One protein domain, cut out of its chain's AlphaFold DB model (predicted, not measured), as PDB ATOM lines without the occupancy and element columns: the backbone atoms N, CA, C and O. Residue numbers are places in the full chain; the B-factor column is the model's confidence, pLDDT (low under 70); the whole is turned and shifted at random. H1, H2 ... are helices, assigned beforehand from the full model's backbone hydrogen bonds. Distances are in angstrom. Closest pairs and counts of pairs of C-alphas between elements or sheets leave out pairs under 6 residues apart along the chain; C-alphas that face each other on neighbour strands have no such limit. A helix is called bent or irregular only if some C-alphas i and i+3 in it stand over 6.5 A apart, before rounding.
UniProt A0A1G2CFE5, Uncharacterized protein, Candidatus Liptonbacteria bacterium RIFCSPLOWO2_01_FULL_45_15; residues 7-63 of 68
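What this domain is: This is residues 7 to 63 of the 68 residues of an uncharacterized protein of Candidatus Liptonbacteria bacterium RIFCSPLOWO2_01_FULL_45_15 (UniProt A0A1G2CFE5). Two long helices, H1 and H2, meet at about a right angle, more like a lopsided T than a full X: residues 36 to 43 of H2 pack on residues 15 to 20 of H1, and the rest of H2 runs away from H1. After H2 the chain folds back, and the very short helix H3 sits in the angle between H2 and the earlier residues of H1, while residues 25 to 30, of which 25 and 26 belong to H1, stick out. The printed part has 57 residues with three named helices, H1, H2 and H3 in that order, and no named strand; its class is all helix. It is only just compact, close to loose, with a radius of gyration of the C-alphas of 11.9 A, and the C-alphas span 34 by 26 by 17 A.

Where its parts are: Find C-alpha 7 at (105.181, 286.495, 290.141); from there H1, residues 7 to 26, runs 28.5 A to C-alpha 26 at (103.521, 258.470, 285.197). Look next at C-alpha 36, where H2, residues 36 to 53, begins; it runs 24.2 A to C-alpha 53. H2 has a kink of 26 degrees near residue 47, and it is neither bent nor irregular, but only just: C-alphas 50 and 53 are 6.2 A apart. Then find H3, residues 59 to 62, which is 5.0 A from first to last C-alpha and ends at C-alpha 62 at (103.243, 276.010, 297.280).

How they stand to each other: Start at residues 15 to 20 of H1, the part of it that touches H2, and set beside them residues 36 to 43 of H2. The closest C-alphas of the two helices, those of Asp 16 and Ile 39, are 6.2 A apart. Their lines stand about perpendicular, at 82 degrees. Farther along H2, residues 47 to 51 touch H3; the closest C-alphas there, those of Val 51 and Glu 59, are 6.1 A apart. H1 and H3 are close but not clearly touching, with the closest C-alphas, those of Val 15 and Phe 62, 7.9 A apart. In the backbone of H1 every O i to N i+4 pair is within hydrogen-bond range; in H2 13 of 14 are, and H3 is too short for such a pair.

The domain as a whole: The two C-alphas farthest apart, those of Ser 29 and Ser 58, are 34.1 A from each other, while the first and last printed C-alphas, those of Lys 7 and Tyr 63, are 11.3 A apart. Residues 27 to 35 form a short link from H1 to H2, and residues 25 to 30 stand free. Residues 54 to 58 form a tight link from H2 to H3. The printed part has no cut. The mean pLDDT of the printed part is 96.3, and no printed residue is under 70.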
ATOM      1  N   LYS A   7     104.314 287.548 289.594       94.88
ATOM      2  CA  LYS A   7     105.181 286.495 290.141       94.88
ATOM      3  C   LYS A   7     104.370 285.351 290.757       94.88
ATOM      4  O   LYS A   7     104.755 284.199 290.610       94.88
ATOM      5  N   GLN A   8     103.272 285.668 291.438       94.88
ATOM      6  CA  GLN A   8     102.380 284.669 292.022       94.88
ATOM      7  C   GLN A   8     101.615 283.899 290.945       94.88
ATOM      8  O   GLN A   8     101.562 282.680 291.036       94.88
ATOM      9  N   ILE A   9     101.126 284.577 289.903       95.44
ATOM     10  CA  ILE A   9     100.484 283.927 288.746       95.44
ATOM     11  C   ILE A   9     101.464 282.960 288.072       95.44
ATOM     12  O   ILE A   9     101.184 281.775 287.979       95.44
ATOM     13  N   LYS A  10     102.690 283.409 287.764       96.69
ATOM     14  CA  LYS A  10     103.737 282.524 287.218       96.69
ATOM     15  C   LYS A  10     104.031 281.309 288.101       96.69
ATOM     16  O   LYS A  10     104.447 280.270 287.600       96.69
ATOM     17  N   ARG A  11     103.885 281.445 289.423       96.62
ATOM     18  CA  ARG A  11     104.064 280.325 290.348       96.62
ATOM     19  C   ARG A  11     102.896 279.342 290.272       96.62
ATOM     20  O   ARG A  11     103.160 278.148 290.343       96.62
ATOM     21  N   GLN A  12     101.662 279.825 290.135       96.81
ATOM     22  CA  GLN A  12     100.502 278.968 289.886       96.81
ATOM     23  C   GLN A  12     100.686 278.190 288.579       96.81
ATOM     24  O   GLN A  12     100.705 276.964 288.619       96.81
ATOM     25  N   ASP A  13     100.981 278.897 287.481       97.06
ATOM     26  CA  ASP A  13     101.217 278.295 286.162       97.06
ATOM     27  C   ASP A  13     102.309 277.220 286.220       97.06
ATOM     28  O   ASP A  13     102.173 276.143 285.648       97.06
ATOM     29  N   PHE A  14     103.405 277.492 286.937       97.69
ATOM     30  CA  PHE A  14     104.480 276.522 287.129       97.69
ATOM     31  C   PHE A  14     103.985 275.240 287.809       97.69
ATOM     32  O   PHE A  14     104.307 274.150 287.352       97.69
ATOM     33  N   VAL A  15     103.220 275.355 288.897       97.56
ATOM     34  CA  VAL A  15     102.728 274.180 289.632       97.56
ATOM     35  C   VAL A  15     101.761 273.368 288.781       97.56
ATOM     36  O   VAL A  15     101.904 272.151 288.715       97.56
ATOM     37  N   ASP A  16     100.817 274.028 288.113       97.94
ATOM     38  CA  ASP A  16      99.829 273.351 287.275       97.94
ATOM     39  C   ASP A  16     100.511 272.624 286.095       97.94
ATOM     40  O   ASP A  16     100.192 271.468 285.814       97.94
ATOM     41  N   ASN A  17     101.525 273.245 285.476       98.25
ATOM     42  CA  ASN A  17     102.340 272.614 284.432       98.25
ATOM     43  C   ASN A  17     103.133 271.407 284.953       98.25
ATOM     44  O   ASN A  17     103.120 270.351 284.326       98.25
ATOM     45  N   GLU A  18     103.800 271.517 286.104       98.12
ATOM     46  CA  GLU A  18     104.559 270.394 286.676       98.12
ATOM     47  C   GLU A  18     103.660 269.212 287.045       98.12
ATOM     48  O   GLU A  18     104.065 268.056 286.908       98.12
ATOM     49  N   ILE A  19     102.431 269.482 287.489       97.81
ATOM     50  CA  ILE A  19     101.433 268.442 287.746       97.81
ATOM     51  C   ILE A  19     101.027 267.769 286.439       97.81
ATOM     52  O   ILE A  19     101.044 266.541 286.367       97.81
ATOM     53  N   PHE A  20     100.717 268.541 285.397       97.69
ATOM     54  CA  PHE A  20     100.404 267.994 284.078       97.69
ATOM     55  C   PHE A  20     101.536 267.090 283.554       97.69
ATOM     56  O   PHE A  20     101.306 265.925 283.219       97.69
ATOM     57  N   GLU A  21     102.776 267.578 283.585       97.12
ATOM     58  CA  GLU A  21     103.960 266.826 283.156       97.12
ATOM     59  C   GLU A  21     104.234 265.600 284.039       97.12
ATOM     60  O   GLU A  21     104.700 264.564 283.560       97.12
ATOM     61  N   LEU A  22     103.953 265.669 285.342       97.00
ATOM     62  CA  LEU A  22     104.052 264.511 286.231       97.00
ATOM     63  C   LEU A  22     103.068 263.413 285.814       97.00
ATOM     64  O   LEU A  22     103.470 262.257 285.703       97.00
ATOM     65  N   ILE A  23     101.808 263.758 285.548       95.69
ATOM     66  CA  ILE A  23     100.788 262.785 285.136       95.69
ATOM     67  C   ILE A  23     101.194 262.126 283.809       95.69
ATOM     68  O   ILE A  23     101.156 260.900 283.700       95.69
ATOM     69  N   GLN A  24     101.651 262.912 282.827       95.12
ATOM     70  CA  GLN A  24     102.099 262.397 281.529       95.12
ATOM     71  C   GLN A  24     103.320 261.471 281.659       95.12
ATOM     72  O   GLN A  24     103.402 260.465 280.950       95.12
ATOM     73  N   ARG A  25     104.246 261.768 282.582       96.56
ATOM     74  CA  ARG A  25     105.401 260.904 282.891       96.56
ATOM     75  C   ARG A  25     105.011 259.613 283.604       96.56
ATOM     76  O   ARG A  25     105.622 258.581 283.341       96.56
ATOM     77  N   LEU A  26     104.023 259.657 284.495       96.69
ATOM     78  CA  LEU A  26     103.521 258.470 285.197       96.69
ATOM     79  C   LEU A  26     102.686 257.563 284.283       96.69
ATOM     80  O   LEU A  26     102.658 256.352 284.488       96.69
ATOM     81  N   MET A  27     102.031 258.128 283.264       95.19
ATOM     82  CA  MET A  27     101.204 257.400 282.295       95.19
ATOM     83  C   MET A  27     101.653 257.675 280.849       95.19
ATOM     84  O   MET A  27     100.911 258.278 280.072       95.19
ATOM     85  N   PRO A  28     102.846 257.213 280.437       93.62
ATOM     86  CA  PRO A  28     103.422 257.556 279.134       93.62
ATOM     87  C   PRO A  28     102.624 257.012 277.937       93.62
ATOM     88  O   PRO A  28     102.725 257.540 276.833       93.62
ATOM     89  N   SER A  29     101.820 255.965 278.137       96.06
ATOM     90  CA  SER A  29     100.941 255.398 277.108       96.06
ATOM     91  C   SER A  29      99.633 256.175 276.914       96.06
ATOM     92  O   SER A  29      98.934 255.947 275.928       96.06
ATOM     93  N   VAL A  30      99.297 257.097 277.822       94.31
ATOM     94  CA  VAL A  30      98.064 257.891 277.783       94.31
ATOM     95  C   VAL A  30      98.413 259.322 277.404       94.31
ATOM     96  O   VAL A  30      99.145 259.995 278.121       94.31
ATOM     97  N   LYS A  31      97.869 259.817 276.290       90.62
ATOM     98  CA  LYS A  31      97.961 261.243 275.950       90.62
ATOM     99  C   LYS A  31      96.857 262.001 276.669       90.62
ATOM    100  O   LYS A  31      95.704 261.976 276.236       90.62
ATOM    101  N   ILE A  32      97.216 262.665 277.756       91.00
ATOM    102  CA  ILE A  32      96.293 263.536 278.482       91.00
ATOM    103  C   ILE A  32      96.209 264.902 277.796       91.00
ATOM    104  O   ILE A  32      97.195 265.427 277.279       91.00
ATOM    105  N   LYS A  33      95.008 265.480 277.765       95.50
ATOM    106  CA  LYS A  33      94.817 266.883 277.379       95.50
ATOM    107  C   LYS A  33      94.935 267.757 278.619       95.50
ATOM    108  O   LYS A  33      94.723 267.280 279.731       95.50
ATOM    109  N   TRP A  34      95.250 269.032 278.413       96.44
ATOM    110  CA  TRP A  34      95.190 270.008 279.491       96.44
ATOM    111  C   TRP A  34      93.759 270.101 280.030       96.44
ATOM    112  O   TRP A  34      92.845 270.488 279.302       96.44
ATOM    113  N   ASP A  35      93.589 269.743 281.298       96.88
ATOM    114  CA  ASP A  35      92.321 269.773 282.020       96.88
ATOM    115  C   ASP A  35      92.564 270.434 283.378       96.88
ATOM    116  O   ASP A  35      93.206 269.865 284.263       96.88
ATOM    117  N   ILE A  36      92.083 271.671 283.518       94.81
ATOM    118  CA  ILE A  36      92.340 272.502 284.697       94.81
ATOM    119  C   ILE A  36      91.649 271.966 285.956       94.81
ATOM    120  O   ILE A  36      92.158 272.161 287.057       94.81
ATOM    121  N   GLU A  37      90.517 271.278 285.811       97.06
ATOM    122  CA  GLU A  37      89.781 270.712 286.939       97.06
ATOM    123  C   GLU A  37      90.509 269.472 287.463       97.06
ATOM    124  O   GLU A  37      90.779 269.364 288.660       97.06
ATOM    125  N   MET A  38      90.939 268.588 286.559       96.75
ATOM    126  CA  MET A  38      91.778 267.439 286.911       96.75
ATOM    127  C   MET A  38      93.097 267.882 287.564       96.75
ATOM    128  O   MET A  38      93.475 267.353 288.613       96.75
ATOM    129  N   ILE A  39      93.794 268.855 286.968       97.81
ATOM    130  CA  ILE A  39      95.044 269.402 287.516       97.81
ATOM    131  C   ILE A  39      94.791 270.018 288.896       97.81
ATOM    132  O   ILE A  39      95.544 269.744 289.833       97.81
ATOM    133  N   GLY A  40      93.702 270.776 289.055       97.12
ATOM    134  CA  GLY A  40      93.295 271.356 290.333       97.12
ATOM    135  C   GLY A  40      93.049 270.304 291.415       97.12
ATOM    136  O   GLY A  40      93.589 270.419 292.514       97.12
ATOM    137  N   ASN A  41      92.332 269.228 291.093       98.00
ATOM    138  CA  ASN A  41      92.052 268.133 292.028       98.00
ATOM    139  C   ASN A  41      93.334 267.430 292.509       98.00
ATOM    140  O   ASN A  41      93.487 267.099 293.693       98.00
ATOM    141  N   ILE A  42      94.290 267.216 291.602       97.56
ATOM    142  CA  ILE A  42      95.585 266.614 291.940       97.56
ATOM    143  C   ILE A  42      96.430 267.589 292.759       97.56
ATOM    144  O   ILE A  42      97.004 267.188 293.775       97.56
ATOM    145  N   ARG A  43      96.468 268.871 292.383       97.88
ATOM    146  CA  ARG A  43      97.141 269.928 293.148       97.88
ATOM    147  C   ARG A  43      96.642 269.976 294.586       97.88
ATOM    148  O   ARG A  43      97.459 270.035 295.504       97.88
ATOM    149  N   ASP A  44      95.333 269.916 294.794       96.88
ATOM    150  CA  ASP A  44      94.733 269.976 296.127       96.88
ATOM    151  C   ASP A  44      95.078 268.724 296.947       96.88
ATOM    152  O   ASP A  44      95.424 268.820 298.129       96.88
ATOM    153  N   SER A  45      95.108 267.557 296.298       97.94
ATOM    154  CA  SER A  45      95.586 266.311 296.906       97.94
ATOM    155  C   SER A  45      97.061 266.405 297.318       97.94
ATOM    156  O   SER A  45      97.427 266.010 298.428       97.94
ATOM    157  N   MET A  46      97.915 266.980 296.468       97.50
ATOM    158  CA  MET A  46      99.326 267.226 296.779       97.50
ATOM    159  C   MET A  46      99.492 268.238 297.911       97.50
ATOM    160  O   MET A  46     100.306 268.009 298.804       97.50
ATOM    161  N   ARG A  47      98.708 269.322 297.926       97.25
ATOM    162  CA  ARG A  47      98.695 270.331 298.995       97.25
ATOM    163  C   ARG A  47      98.415 269.681 300.349       97.25
ATOM    164  O   ARG A  47      99.176 269.899 301.286       97.25
ATOM    165  N   ILE A  48      97.398 268.820 300.438       97.56
ATOM    166  CA  ILE A  48      97.071 268.090 301.674       97.56
ATOM    167  C   ILE A  48      98.274 267.273 302.165       97.56
ATOM    168  O   ILE A  48      98.587 267.266 303.354       97.56
ATOM    169  N   GLN A  49      98.972 266.575 301.270       98.12
ATOM    170  CA  GLN A  49     100.115 265.758 301.677       98.12
ATOM    171  C   GLN A  49     101.325 266.627 302.051       98.12
ATOM    172  O   GLN A  49     101.884 266.471 303.132       98.12
ATOM    173  N   ILE A  50     101.719 267.564 301.193       97.00
ATOM    174  CA  ILE A  50     102.975 268.319 301.306       97.00
ATOM    175  C   ILE A  50     102.876 269.445 302.343       97.00
ATOM    176  O   ILE A  50     103.795 269.631 303.144       97.00
ATOM    177  N   VAL A  51     101.782 270.209 302.311       96.62
ATOM    178  CA  VAL A  51     101.572 271.393 303.156       96.62
ATOM    179  C   VAL A  51     100.926 270.986 304.474       96.62
ATOM    180  O   VAL A  51     101.493 271.258 305.528       96.62
ATOM    181  N   ASP A  52      99.781 270.299 304.437       96.44
ATOM    182  CA  ASP A  52      98.997 270.083 305.661       96.44
ATOM    183  C   ASP A  52      99.596 268.975 306.541       96.44
ATOM    184  O   ASP A  52      99.780 269.162 307.746       96.44
ATOM    185  N   LYS A  53      99.927 267.819 305.949       97.81
ATOM    186  CA  LYS A  53     100.445 266.660 306.697       97.81
ATOM    187  C   LYS A  53     101.937 266.768 306.985       97.81
ATOM    188  O   LYS A  53     102.339 266.694 308.143       97.81
ATOM    189  N   GLN A  54     102.752 266.932 305.942       98.06
ATOM    190  CA  GLN A  54     104.213 266.913 306.071       98.06
ATOM    191  C   GLN A  54     104.816 268.276 306.441       98.06
ATOM    192  O   GLN A  54     105.973 268.335 306.847       98.06
ATOM    193  N   LYS A  55     104.052 269.373 306.322       97.06
ATOM    194  CA  LYS A  55     104.480 270.738 306.686       97.06
ATOM    195  C   LYS A  55     105.796 271.176 306.023       97.06
ATOM    196  O   LYS A  55     106.555 271.950 306.601       97.06
ATOM    197  N   LEU A  56     106.061 270.710 304.798       96.94
ATOM    198  CA  LEU A  56     107.321 270.974 304.083       96.94
ATOM    199  C   LEU A  56     107.437 272.418 303.582       96.94
ATOM    200  O   LEU A  56     108.532 272.936 303.377       96.94
ATOM    201  N   THR A  57     106.305 273.074 303.340       96.56
ATOM    202  CA  THR A  57     106.243 274.467 302.890       96.56
ATOM    203  C   THR A  57     104.905 275.084 303.289       96.56
ATOM    204  O   THR A  57     103.999 274.376 303.722       96.56
ATOM    205  N   SER A  58     104.760 276.402 303.145       94.88
ATOM    206  CA  SER A  58     103.473 277.070 303.354       94.88
ATOM    207  C   SER A  58     102.593 276.979 302.113       94.88
ATOM    208  O   SER A  58     103.087 276.943 300.985       94.88
ATOM    209  N   GLU A  59     101.280 277.045 302.311       92.56
ATOM    210  CA  GLU A  59     100.299 277.020 301.223       92.56
ATOM    211  C   GLU A  59     100.562 278.119 300.184       92.56
ATOM    212  O   GLU A  59     100.647 277.848 298.994       92.56
ATOM    213  N   THR A  60     100.845 279.341 300.643       91.69
ATOM    214  CA  THR A  60     101.172 280.489 299.785       91.69
ATOM    215  C   THR A  60     102.475 280.336 298.997       91.69
ATOM    216  O   THR A  60     102.617 280.953 297.943       91.69
ATOM    217  N   LYS A  61     103.438 279.545 299.491       94.12
ATOM    218  CA  LYS A  61     104.681 279.224 298.770       94.12
ATOM    219  C   LYS A  61     104.476 278.068 297.795       94.12
ATOM    220  O   LYS A  61     105.099 278.053 296.732       94.12
ATOM    221  N   PHE A  62     103.630 277.105 298.155       96.00
ATOM    222  CA  PHE A  62     103.243 276.010 297.280       96.00
ATOM    223  C   PHE A  62     102.462 276.557 296.085       96.00
ATOM    224  O   PHE A  62     102.994 276.555 294.977       96.00
ATOM    225  N   TYR A  63     101.285 277.124 296.343       96.00
ATOM    226  CA  TYR A  63     100.368 277.673 295.354       96.00
ATOM    227  C   TYR A  63      99.736 278.963 295.907       96.00
ATOM    228  O   TYR A  63      98.833 278.900 296.742       96.00
TER     229      TYR A  63